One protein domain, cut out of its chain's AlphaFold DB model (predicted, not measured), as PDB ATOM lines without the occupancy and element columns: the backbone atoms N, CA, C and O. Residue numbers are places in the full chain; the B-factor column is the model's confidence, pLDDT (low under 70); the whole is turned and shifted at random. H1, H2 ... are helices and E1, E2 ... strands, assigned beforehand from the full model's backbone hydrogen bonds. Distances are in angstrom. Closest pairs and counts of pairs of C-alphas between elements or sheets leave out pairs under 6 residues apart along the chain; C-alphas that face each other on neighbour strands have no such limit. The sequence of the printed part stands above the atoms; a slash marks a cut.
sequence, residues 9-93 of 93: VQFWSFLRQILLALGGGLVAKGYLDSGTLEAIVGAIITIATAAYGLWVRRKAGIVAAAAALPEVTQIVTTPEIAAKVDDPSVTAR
ATOM      1  N   VAL A   9      95.391  55.954 155.634       86.06
ATOM      2  CA  VAL A   9      96.355  55.258 154.758       86.06
ATOM      3  C   VAL A   9      95.833  53.898 154.287       86.06
ATOM      4  O   VAL A   9      95.943  53.565 153.106       86.06
ATOM      5  N   GLN A  10      95.225  53.118 155.181       83.56
ATOM      6  CA  GLN A  10      94.631  51.827 154.824       83.56
ATOM      7  C   GLN A  10      93.408  51.978 153.919       83.56
ATOM      8  O   GLN A  10      93.285  51.216 152.965       83.56
ATOM      9  N   PHE A  11      92.548  52.971 154.164       88.94
ATOM     10  CA  PHE A  11      91.395  53.240 153.306       88.94
ATOM     11  C   PHE A  11      91.838  53.579 151.878       88.94
ATOM     12  O   PHE A  11      91.375  52.954 150.927       88.94
ATOM     13  N   TRP A  12      92.806  54.490 151.722       88.69
ATOM     14  CA  TRP A  12      93.364  54.835 150.410       88.69
ATOM     15  C   TRP A  12      94.060  53.657 149.732       88.69
ATOM     16  O   TRP A  12      93.927  53.476 148.522       88.69
ATOM     17  N   SER A  13      94.769  52.831 150.502       90.00
ATOM     18  CA  SER A  13      95.421  51.627 149.980       90.00
ATOM     19  C   SER A  13      94.398  50.603 149.483       90.00
ATOM     20  O   SER A  13      94.563  50.043 148.402       90.00
ATOM     21  N   PHE A  14      93.317  50.396 150.236       92.44
ATOM     22  CA  PHE A  14      92.225  49.501 149.866       92.44
ATOM     23  C   PHE A  14      91.457  50.013 148.642       92.44
ATOM     24  O   PHE A  14      91.258  49.274 147.679       92.44
ATOM     25  N   LEU A  15      91.106  51.300 148.625       92.75
ATOM     26  CA  LEU A  15      90.447  51.940 147.490       92.75
ATOM     27  C   LEU A  15      91.295  51.830 146.218       92.75
ATOM     28  O   LEU A  15      90.779  51.467 145.164       92.75
ATOM     29  N   ARG A  16      92.606  52.076 146.317       91.06
ATOM     30  CA  ARG A  16      93.538  51.892 145.198       91.06
ATOM     31  C   ARG A  16      93.486  50.465 144.659       91.06
ATOM     32  O   ARG A  16      93.430  50.289 143.446       91.06
ATOM     33  N   GLN A  17      93.505  49.455 145.529       94.62
ATOM     34  CA  GLN A  17      93.446  48.055 145.098       94.62
ATOM     35  C   GLN A  17      92.133  47.733 144.377       94.62
ATOM     36  O   GLN A  17      92.171  47.090 143.330       94.62
ATOM     37  N   ILE A  18      90.997  48.240 144.866       93.94
ATOM     38  CA  ILE A  18      89.702  48.102 144.182       93.94
ATOM     39  C   ILE A  18      89.747  48.752 142.797       93.94
ATOM     40  O   ILE A  18      89.356  48.125 141.817       93.94
ATOM     41  N   LEU A  19      90.245  49.987 142.693       90.62
ATOM     42  CA  LEU A  19      90.323  50.704 141.419       90.62
ATOM     43  C   LEU A  19      91.230  49.991 140.410       90.62
ATOM     44  O   LEU A  19      90.875  49.892 139.240       90.62
ATOM     45  N   LEU A  20      92.367  49.451 140.860       90.62
ATOM     46  CA  LEU A  20      93.269  48.666 140.014       90.62
ATOM     47  C   LEU A  20      92.616  47.362 139.546       90.62
ATOM     48  O   LEU A  20      92.709  47.024 138.368       90.62
ATOM     49  N   ALA A  21      91.929  46.652 140.442       91.44
ATOM     50  CA  ALA A  21      91.236  45.412 140.110       91.44
ATOM     51  C   ALA A  21      90.075  45.647 139.133       91.44
ATOM     52  O   ALA A  21      89.924  44.903 138.165       91.44
ATOM     53  N   LEU A  22      89.279  46.698 139.344       89.56
ATOM     54  CA  LEU A  22      88.177  47.063 138.454       89.56
ATOM     55  C   LEU A  22      88.686  47.571 137.106       89.56
ATOM     56  O   LEU A  22      88.222  47.096 136.076       89.56
ATOM     57  N   GLY A  23      89.659  48.484 137.092       85.94
ATOM     58  CA  GLY A  23      90.249  49.006 135.859       85.94
ATOM     59  C   GLY A  23      90.895  47.898 135.028       85.94
ATOM     60  O   GLY A  23      90.571  47.739 133.853       85.94
ATOM     61  N   GLY A  24      91.728  47.064 135.656       85.50
ATOM     62  CA  GLY A  24      92.339  45.908 135.001       85.50
ATOM     63  C   GLY A  24      91.309  44.877 134.533       85.50
ATOM     64  O   GLY A  24      91.409  44.369 133.421       85.50
ATOM     65  N   GLY A  25      90.278  44.608 135.339       85.75
ATOM     66  CA  GLY A  25      89.204  43.674 134.995       85.75
ATOM     67  C   GLY A  25      88.317  44.150 133.842       85.75
ATOM     68  O   GLY A  25      87.919  43.341 133.005       85.75
ATOM     69  N   LEU A  26      88.023  45.450 133.764       86.81
ATOM     70  CA  LEU A  26      87.256  46.047 132.667       86.81
ATOM     71  C   LEU A  26      88.023  45.984 131.343       86.81
ATOM     72  O   LEU A  26      87.421  45.669 130.314       86.81
ATOM     73  N   VAL A  27      89.339  46.207 131.382       87.25
ATOM     74  CA  VAL A  27      90.206  46.070 130.204       87.25
ATOM     75  C   VAL A  27      90.345  44.607 129.787       87.25
ATOM     76  O   VAL A  27      90.157  44.279 128.620       87.25
ATOM     77  N   ALA A  28      90.573  43.698 130.740       84.75
ATOM     78  CA  ALA A  28      90.706  42.267 130.461       84.75
ATOM     79  C   ALA A  28      89.431  41.643 129.865       84.75
ATOM     80  O   ALA A  28      89.512  40.704 129.078       84.75
ATOM     81  N   LYS A  29      88.249  42.164 130.220       87.06
ATOM     82  CA  LYS A  29      86.965  41.743 129.640       87.06
ATOM     83  C   LYS A  29      86.625  42.433 128.312       87.06
ATOM     84  O   LYS A  29      85.589  42.120 127.733       87.06
ATOM     85  N   GLY A  30      87.461  43.359 127.837       83.25
ATOM     86  CA  GLY A  30      87.248  44.087 126.585       83.25
ATOM     87  C   GLY A  30      86.143  45.145 126.644       83.25
ATOM     88  O   GLY A  30      85.738  45.649 125.601       83.25
ATOM     89  N   TYR A  31      85.649  45.500 127.838       85.12
ATOM     90  CA  TYR A  31      84.677  46.591 127.989       85.12
ATOM     91  C   TYR A  31      85.307  47.962 127.737       85.12
ATOM     92  O   TYR A  31      84.617  48.893 127.329       85.12
ATOM     93  N   LEU A  32      86.610  48.085 127.994       83.38
ATOM     94  CA  LEU A  32      87.408  49.274 127.728       83.38
ATOM     95  C   LEU A  32      88.740  48.853 127.114       83.38
ATOM     96  O   LEU A  32      89.351  47.887 127.559       83.38
ATOM     97  N   ASP A  33      89.213  49.595 126.122       89.38
ATOM     98  CA  ASP A  33      90.606  49.503 125.697       89.38
ATOM     99  C   ASP A  33      91.522  50.213 126.718       89.38
ATOM    100  O   ASP A  33      91.126  51.169 127.394       89.38
ATOM    101  N   SER A  34      92.763  49.736 126.809       85.69
ATOM    102  CA  SER A  34      93.836  50.319 127.614       85.69
ATOM    103  C   SER A  34      94.041  51.820 127.385       85.69
ATOM    104  O   SER A  34      94.110  52.569 128.359       85.69
ATOM    105  N   GLY A  35      94.060  52.274 126.130       89.31
ATOM    106  CA  GLY A  35      94.221  53.686 125.787       89.31
ATOM    107  C   GLY A  35      93.036  54.538 126.239       89.31
ATOM    108  O   GLY A  35      93.216  55.649 126.736       89.31
ATOM    109  N   THR A  36      91.817  54.001 126.158       88.44
ATOM    110  CA  THR A  36      90.617  54.680 126.675       88.44
ATOM    111  C   THR A  36      90.668  54.837 128.197       88.44
ATOM    112  O   THR A  36      90.367  55.913 128.717       88.44
ATOM    113  N   LEU A  37      91.075  53.793 128.929       88.50
ATOM    114  CA  LEU A  37      91.216  53.864 130.386       88.50
ATOM    115  C   LEU A  37      92.306  54.864 130.799       88.50
ATOM    116  O   LEU A  37      92.092  55.662 131.713       88.50
ATOM    117  N   GLU A  38      93.447  54.856 130.110       91.44
ATOM    118  CA  GLU A  38      94.532  55.809 130.345       91.44
ATOM    119  C   GLU A  38      94.074  57.254 130.110       91.44
ATOM    120  O   GLU A  38      94.299  58.116 130.962       91.44
ATOM    121  N   ALA A  39      93.345  57.509 129.020       93.69
ATOM    122  CA  ALA A  39      92.789  58.825 128.721       93.69
ATOM    123  C   ALA A  39      91.818  59.311 129.811       93.69
ATOM    124  O   ALA A  39      91.887  60.471 130.223       93.69
ATOM    125  N   ILE A  40      90.946  58.433 130.323       90.94
ATOM    126  CA  ILE A  40      90.016  58.763 131.414       90.94
ATOM    127  C   ILE A  40      90.785  59.139 132.683       90.94
ATOM    128  O   ILE A  40      90.515  60.179 133.287       90.94
ATOM    129  N   VAL A  41      91.757  58.317 133.088       91.19
ATOM    130  CA  VAL A  41      92.559  58.579 134.292       91.19
ATOM    131  C   VAL A  41      93.348  59.880 134.135       91.19
ATOM    132  O   VAL A  41      93.318  60.726 135.031       91.19
ATOM    133  N   GLY A  42      93.988  60.088 132.983       93.81
ATOM    134  CA  GLY A  42      94.714  61.317 132.672       93.81
ATOM    135  C   GLY A  42      93.823  62.559 132.735       93.81
ATOM    136  O   GLY A  42      94.202  63.562 133.346       93.81
ATOM    137  N   ALA A  43      92.610  62.485 132.183       95.50
ATOM    138  CA  ALA A  43      91.637  63.571 132.245       95.50
ATOM    139  C   ALA A  43      91.218  63.889 133.690       95.50
ATOM    140  O   ALA A  43      91.227  65.057 134.082       95.50
ATOM    141  N   ILE A  44      90.918  62.871 134.504       95.56
ATOM    142  CA  ILE A  44      90.533  63.048 135.914       95.56
ATOM    143  C   ILE A  44      91.644  63.751 136.698       95.56
ATOM    144  O   ILE A  44      91.378  64.740 137.384       95.56
ATOM    145  N   ILE A  45      92.890  63.284 136.579       95.69
ATOM    146  CA  ILE A  45      94.030  63.883 137.289       95.69
ATOM    147  C   ILE A  45      94.278  65.318 136.818       95.69
ATOM    148  O   ILE A  45      94.525  66.205 137.639       95.69
ATOM    149  N   THR A  46      94.158  65.574 135.515       96.31
ATOM    150  CA  THR A  46      94.321  66.918 134.945       96.31
ATOM    151  C   THR A  46      93.270  67.882 135.494       96.31
ATOM    152  O   THR A  46      93.617  68.957 135.985       96.31
ATOM    153  N   ILE A  47      91.994  67.488 135.481       95.88
ATOM    154  CA  ILE A  47      90.890  68.304 136.005       95.88
ATOM    155  C   ILE A  47      91.061  68.541 137.506       95.88
ATOM    156  O   ILE A  47      90.925  69.675 137.961       95.88
ATOM    157  N   ALA A  48      91.398  67.503 138.275       94.19
ATOM    158  CA  ALA A  48      91.621  67.623 139.712       94.19
ATOM    159  C   ALA A  48      92.762  68.602 140.028       94.19
ATOM    160  O   ALA A  48      92.615  69.475 140.883       94.19
ATOM    161  N   THR A  49      93.867  68.512 139.287       93.31
ATOM    162  CA  THR A  49      95.023  69.404 139.448       93.31
ATOM    163  C   THR A  49      94.668  70.844 139.082       93.31
ATOM    164  O   THR A  49      94.996  71.771 139.823       93.31
ATOM    165  N   ALA A  50      93.945  71.052 137.979       93.62
ATOM    166  CA  ALA A  50      93.482  72.374 137.570       93.62
ATOM    167  C   ALA A  50      92.521  72.988 138.601       93.62
ATOM    168  O   ALA A  50      92.671  74.153 138.979       93.62
ATOM    169  N   ALA A  51      91.568  72.199 139.104       91.56
ATOM    170  CA  ALA A  51      90.630  72.623 140.135       91.56
ATOM    171  C   ALA A  51      91.347  72.985 141.443       91.56
ATOM    172  O   ALA A  51      91.051  74.022 142.038       91.56
ATOM    173  N   TYR A  52      92.330  72.182 141.861       88.25
ATOM    174  CA  TYR A  52      93.158  72.477 143.027       88.25
ATOM    175  C   TYR A  52      93.981  73.757 142.834       88.25
ATOM    176  O   TYR A  52      93.982  74.626 143.702       88.25
ATOM    177  N   GLY A  53      94.605  73.937 141.666       88.06
ATOM    178  CA  GLY A  53      95.334  75.160 141.333       88.06
ATOM    179  C   GLY A  53      94.449  76.409 141.390       88.06
ATOM    180  O   GLY A  53      94.856  77.434 141.939       88.06
ATOM    181  N   LEU A  54      93.212  76.319 140.892       89.25
ATOM    182  CA  LEU A  54      92.231  77.399 141.008       89.25
ATOM    183  C   LEU A  54      91.823  77.649 142.466       89.25
ATOM    184  O   LEU A  54      91.625  78.797 142.860       89.25
ATOM    185  N   TRP A  55      91.698  76.590 143.265       84.12
ATOM    186  CA  TRP A  55      91.343  76.681 144.678       84.12
ATOM    187  C   TRP A  55      92.433  77.372 145.509       84.12
ATOM    188  O   TRP A  55      92.118  78.313 146.236       84.12
ATOM    189  N   VAL A  56      93.704  76.993 145.337       84.56
ATOM    190  CA  VAL A  56      94.850  77.616 146.031       84.56
ATOM    191  C   VAL A  56      95.007  79.089 145.647       84.56
ATOM    192  O   VAL A  56      95.327  79.926 146.485       84.56
ATOM    193  N   ARG A  57      94.714  79.446 144.391       82.75
ATOM    194  CA  ARG A  57      94.787  80.833 143.900       82.75
ATOM    195  C   ARG A  57      93.608  81.716 144.326       82.75
ATOM    196  O   ARG A  57      93.528  82.871 143.909       82.75
ATOM    197  N   ARG A  58      92.672  81.220 145.144       86.69
ATOM    198  CA  ARG A  58      91.624  82.067 145.737       86.69
ATOM    199  C   ARG A  58      92.241  83.047 146.734       86.69
ATOM    200  O   ARG A  58      93.255  82.755 147.354       86.69
ATOM    201  N   LYS A  59      91.575  84.186 146.952       83.12
ATOM    202  CA  LYS A  59      92.045  85.261 147.851       83.12
ATOM    203  C   LYS A  59      92.509  84.747 149.225       83.12
ATOM    204  O   LYS A  59      93.577  85.126 149.679       83.12
ATOM    205  N   ALA A  60      91.743  83.847 149.845       81.94
ATOM    206  CA  ALA A  60      92.110  83.236 151.126       81.94
ATOM    207  C   ALA A  60      93.327  82.297 151.024       81.94
ATOM    208  O   ALA A  60      94.156  82.295 151.922       81.94
ATOM    209  N   GLY A  61      93.473  81.552 149.925       81.25
ATOM    210  CA  GLY A  61      94.628  80.677 149.701       81.25
ATOM    211  C   GLY A  61      95.927  81.453 149.480       81.25
ATOM    212  O   GLY A  61      96.970  81.039 149.966       81.25
ATOM    213  N   ILE A  62      95.859  82.626 148.841       86.62
ATOM    214  CA  ILE A  62      97.011  83.532 148.709       86.62
ATOM    215  C   ILE A  62      97.418  84.091 150.079       86.62
ATOM    216  O   ILE A  62      98.602  84.121 150.395       86.62
ATOM    217  N   VAL A  63      96.447  84.499 150.905       85.38
ATOM    218  CA  VAL A  63      96.716  84.980 152.270       85.38
ATOM    219  C   VAL A  63      97.301  83.868 153.144       85.38
ATOM    220  O   VAL A  63      98.294  84.102 153.818       85.38
ATOM    221  N   ALA A  64      96.756  82.654 153.073       84.38
ATOM    222  CA  ALA A  64      97.302  81.496 153.775       84.38
ATOM    223  C   ALA A  64      98.729  81.150 153.309       84.38
ATOM    224  O   ALA A  64      99.590  80.849 154.128       84.38
ATOM    225  N   ALA A  65      99.004  81.235 152.003       85.69
ATOM    226  CA  ALA A  65     100.343  81.004 151.465       85.69
ATOM    227  C   ALA A  65     101.351  82.065 151.933       85.69
ATOM    228  O   ALA A  65     102.501  81.728 152.191       85.69
ATOM    229  N   ALA A  66     100.925  83.324 152.062       85.69
ATOM    230  CA  ALA A  66     101.754  84.380 152.633       85.69
ATOM    231  C   ALA A  66     101.999  84.167 154.136       85.69
ATOM    232  O   ALA A  66     103.113  84.379 154.594       85.69
ATOM    233  N   ALA A  67     100.991  83.712 154.884       86.31
ATOM    234  CA  ALA A  67     101.101  83.450 156.321       86.31
ATOM    235  C   ALA A  67     102.064  82.293 156.644       86.31
ATOM    236  O   ALA A  67     102.751  82.307 157.657       86.31
ATOM    237  N   ALA A  68     102.181  81.324 155.732       88.25
ATOM    238  CA  ALA A  68     103.111  80.205 155.864       88.25
ATOM    239  C   ALA A  68     104.599  80.593 155.718       88.25
ATOM    240  O   ALA A  68     105.469  79.754 155.961       88.25
ATOM    241  N   LEU A  69     104.911  81.822 155.287       89.00
ATOM    242  CA  LEU A  69     106.286  82.298 155.149       89.00
ATOM    243  C   LEU A  69     106.822  82.791 156.505       89.00
ATOM    244  O   LEU A  69     106.212  83.675 157.107       89.00
ATOM    245  N   PRO A  70     107.978  82.289 156.983       82.94
ATOM    246  CA  PRO A  70     108.504  82.632 158.307       82.94
ATOM    247  C   PRO A  70     108.892  84.111 158.456       82.94
ATOM    248  O   PRO A  70     108.956  84.625 159.570       82.94
ATOM    249  N   GLU A  71     109.157  84.810 157.352       89.81
ATOM    250  CA  GLU A  71     109.434  86.246 157.328       89.81
ATOM    251  C   GLU A  71     108.185  87.128 157.498       89.81
ATOM    252  O   GLU A  71     108.311  88.318 157.803       89.81
ATOM    253  N   VAL A  72     106.979  86.585 157.312       86.44
ATOM    254  CA  VAL A  72     105.742  87.365 157.386       86.44
ATOM    255  C   VAL A  72     105.259  87.437 158.830       86.44
ATOM    256  O   VAL A  72     104.778  86.472 159.409       86.44
ATOM    257  N   THR A  73     105.387  88.623 159.422       86.44
ATOM    258  CA  THR A  73     105.059  88.843 160.840       86.44
ATOM    259  C   THR A  73     103.608  89.276 161.059       86.44
ATOM    260  O   THR A  73     103.045  89.031 162.123       86.44
ATOM    261  N   GLN A  74     102.999  89.947 160.075       86.94
ATOM    262  CA  GLN A  74     101.627  90.443 160.171       86.94
ATOM    263  C   GLN A  74     100.981  90.566 158.789       86.94
ATOM    264  O   GLN A  74     101.540  91.179 157.877       86.94
ATOM    265  N   ILE A  75      99.757  90.055 158.664       85.69
ATOM    266  CA  ILE A  75      98.895  90.214 157.495       85.69
ATOM    267  C   ILE A  75      97.593  90.866 157.945       85.69
ATOM    268  O   ILE A  75      96.879  90.341 158.795       85.69
ATOM    269  N   VAL A  76      97.263  92.010 157.349       87.62
ATOM    270  CA  VAL A  76      96.007  92.722 157.603       87.62
ATOM    271  C   VAL A  76      95.087  92.550 156.399       87.62
ATOM    272  O   VAL A  76      95.447  92.914 155.279       87.62
ATOM    273  N   THR A  77      93.899  91.987 156.614       88.50
ATOM    274  CA  THR A  77      92.931  91.686 155.546       88.50
ATOM    275  C   THR A  77      91.492  91.983 155.978       88.50
ATOM    276  O   THR A  77      91.244  92.467 157.079       88.50
ATOM    277  N   THR A  78      90.516  91.749 155.101       89.06
ATOM    278  CA  THR A  78      89.099  91.911 155.451       89.06
ATOM    279  C   THR A  78      88.652  90.833 156.451       89.06
ATOM    280  O   THR A  78      89.156  89.706 156.388       89.06
ATOM    281  N   PRO A  79      87.665  91.113 157.329       84.69
ATOM    282  CA  PRO A  79      87.155  90.134 158.298       84.69
ATOM    283  C   PRO A  79      86.737  88.801 157.656       84.69
ATOM    284  O   PRO A  79      86.987  87.728 158.195       84.69
ATOM    285  N   GLU A  80      86.162  88.867 156.453       86.19
ATOM    286  CA  GLU A  80      85.724  87.702 155.678       86.19
ATOM    287  C   GLU A  80      86.863  86.764 155.259       86.19
ATOM    288  O   GLU A  80      86.639  85.564 155.088       86.19
ATOM    289  N   ILE A  81      88.061  87.306 155.013       83.06
ATOM    290  CA  ILE A  81      89.237  86.525 154.615       83.06
ATOM    291  C   ILE A  81      89.991  86.056 155.856       83.06
ATOM    292  O   ILE A  81      90.397  84.898 155.888       83.06
ATOM    293  N   ALA A  82      90.106  86.903 156.885       81.38
ATOM    294  CA  ALA A  82      90.714  86.532 158.161       81.38
ATOM    295  C   ALA A  82      89.997  85.329 158.799       81.38
ATOM    296  O   ALA A  82      90.644  84.380 159.213       81.38
ATOM    297  N   ALA A  83      88.661  85.284 158.755       85.06
ATOM    298  CA  ALA A  83      87.885  84.147 159.265       85.06
ATOM    299  C   ALA A  83      88.086  82.827 158.485       85.06
ATOM    300  O   ALA A  83      87.641  81.774 158.935       85.06
ATOM    301  N   LYS A  84      88.694  82.871 157.293       85.62
ATOM    302  CA  LYS A  84      88.926  81.699 156.428       85.62
ATOM    303  C   LYS A  84      90.366  81.196 156.467       85.62
ATOM    304  O   LYS A  84      90.647  80.182 155.830       85.62
ATOM    305  N   VAL A  85      91.264  81.908 157.143       82.38
ATOM    306  CA  VAL A  85      92.680  81.559 157.249       82.38
ATOM    307  C   VAL A  85      92.998  81.359 158.722       82.38
ATOM    308  O   VAL A  85      92.968  82.307 159.496       82.38
ATOM    309  N   ASP A  86      93.266  80.114 159.099       82.69
ATOM    310  CA  ASP A  86      93.594  79.727 160.471       82.69
ATOM    311  C   ASP A  86      95.097  79.924 160.721       82.69
ATOM    312  O   ASP A  86      95.874  78.971 160.696       82.69
ATOM    313  N   ASP A  87      95.519  81.188 160.846       82.25
ATOM    314  CA  ASP A  87      96.908  81.564 161.126       82.25
ATOM    315  C   ASP A  87      96.988  82.801 162.048       82.25
ATOM    316  O   ASP A  87      96.320  83.806 161.778       82.25
ATOM    317  N   PRO A  88      97.805  82.775 163.123       82.19
ATOM    318  CA  PRO A  88      97.883  83.861 164.104       82.19
ATOM    319  C   PRO A  88      98.460  85.175 163.552       82.19
ATOM    320  O   PRO A  88      98.246  86.227 164.155       82.19
ATOM    321  N   SER A  89      99.183  85.146 162.429       79.88
ATOM    322  CA  SER A  89      99.711  86.348 161.774       79.88
ATOM    323  C   SER A  89      98.637  87.125 161.000       79.88
ATOM    324  O   SER A  89      98.856  88.286 160.640       79.88
ATOM    325  N   VAL A  90      97.463  86.526 160.752       82.31
ATOM    326  CA  VAL A  90      96.381  87.112 159.952       82.31
ATOM    327  C   VAL A  90      95.353  87.796 160.851       82.31
ATOM    328  O   VAL A  90      94.684  87.175 161.668       82.31
ATOM    329  N   THR A  91      95.174  89.101 160.657       84.06
ATOM    330  CA  THR A  91      94.262  89.942 161.445       84.06
ATOM    331  C   THR A  91      93.299  90.725 160.552       84.06
ATOM    332  O   THR A  91      93.602  91.054 159.400       84.06
ATOM    333  N   ALA A  92      92.101  91.001 161.073       84.38
ATOM    334  CA  ALA A  92      91.095  91.803 160.383       84.38
ATOM    335  C   ALA A  92      91.366  93.307 160.564       84.38
ATOM    336  O   ALA A  92      91.711  93.737 161.667       84.38
ATOM    337  N   ARG A  93      91.199  94.087 159.490       73.12
ATOM    338  CA  ARG A  93      91.192  95.559 159.524       73.12
ATOM    339  C   ARG A  93      89.863  96.121 160.008       73.12
ATOM    340  O   ARG A  93      88.822  95.595 159.555       73.12
TER     341      ARG A  93
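AT A GLANCE: This is residues 9 to 93 of the 93 residues of an uncharacterized protein of Bosea sp. Tri-39 (UniProt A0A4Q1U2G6). Long helices H1 and H2 make an open V, with a small head of H3, H4 and two short strands beyond H2. Mostly helix, the 85 printed residues run H1 H2 H3 E1 H4 E2. The whole is extended, radius of gyration of the C-alphas 20.8 A, spans 62 by 26 by 23 A.

HOW THE PARTS SIT: H1, residues 9 to 28, and H2, residues 34 to 56, form a hairpin, opposite ways at 35.1 degrees, only just steep; the closest C-alphas, Val 27 and Ser 34, are 6.2 A apart. H3, residues 59 to 67, touches H4, residues 79 to 82; C-alphas 60 and 81 are closest, 5.6 A. E1, residues 75 to 77, and E2, residues 90 to 92, are parallel; N 91 and O 75 are 2.8 A apart. Every O i to N i+4 pair in H1, H2 and H3 is within hydrogen-bond range.

IN THESE COORDINATES: H1 runs 28.1 A from C-alpha 9 at (96.355, 55.258, 154.758); H2 runs 32.9 A and ends with C-alpha 56 at (94.850, 77.616, 146.031).

THE WHOLE: The printed part has no cut, and no printed residue is under pLDDT 70.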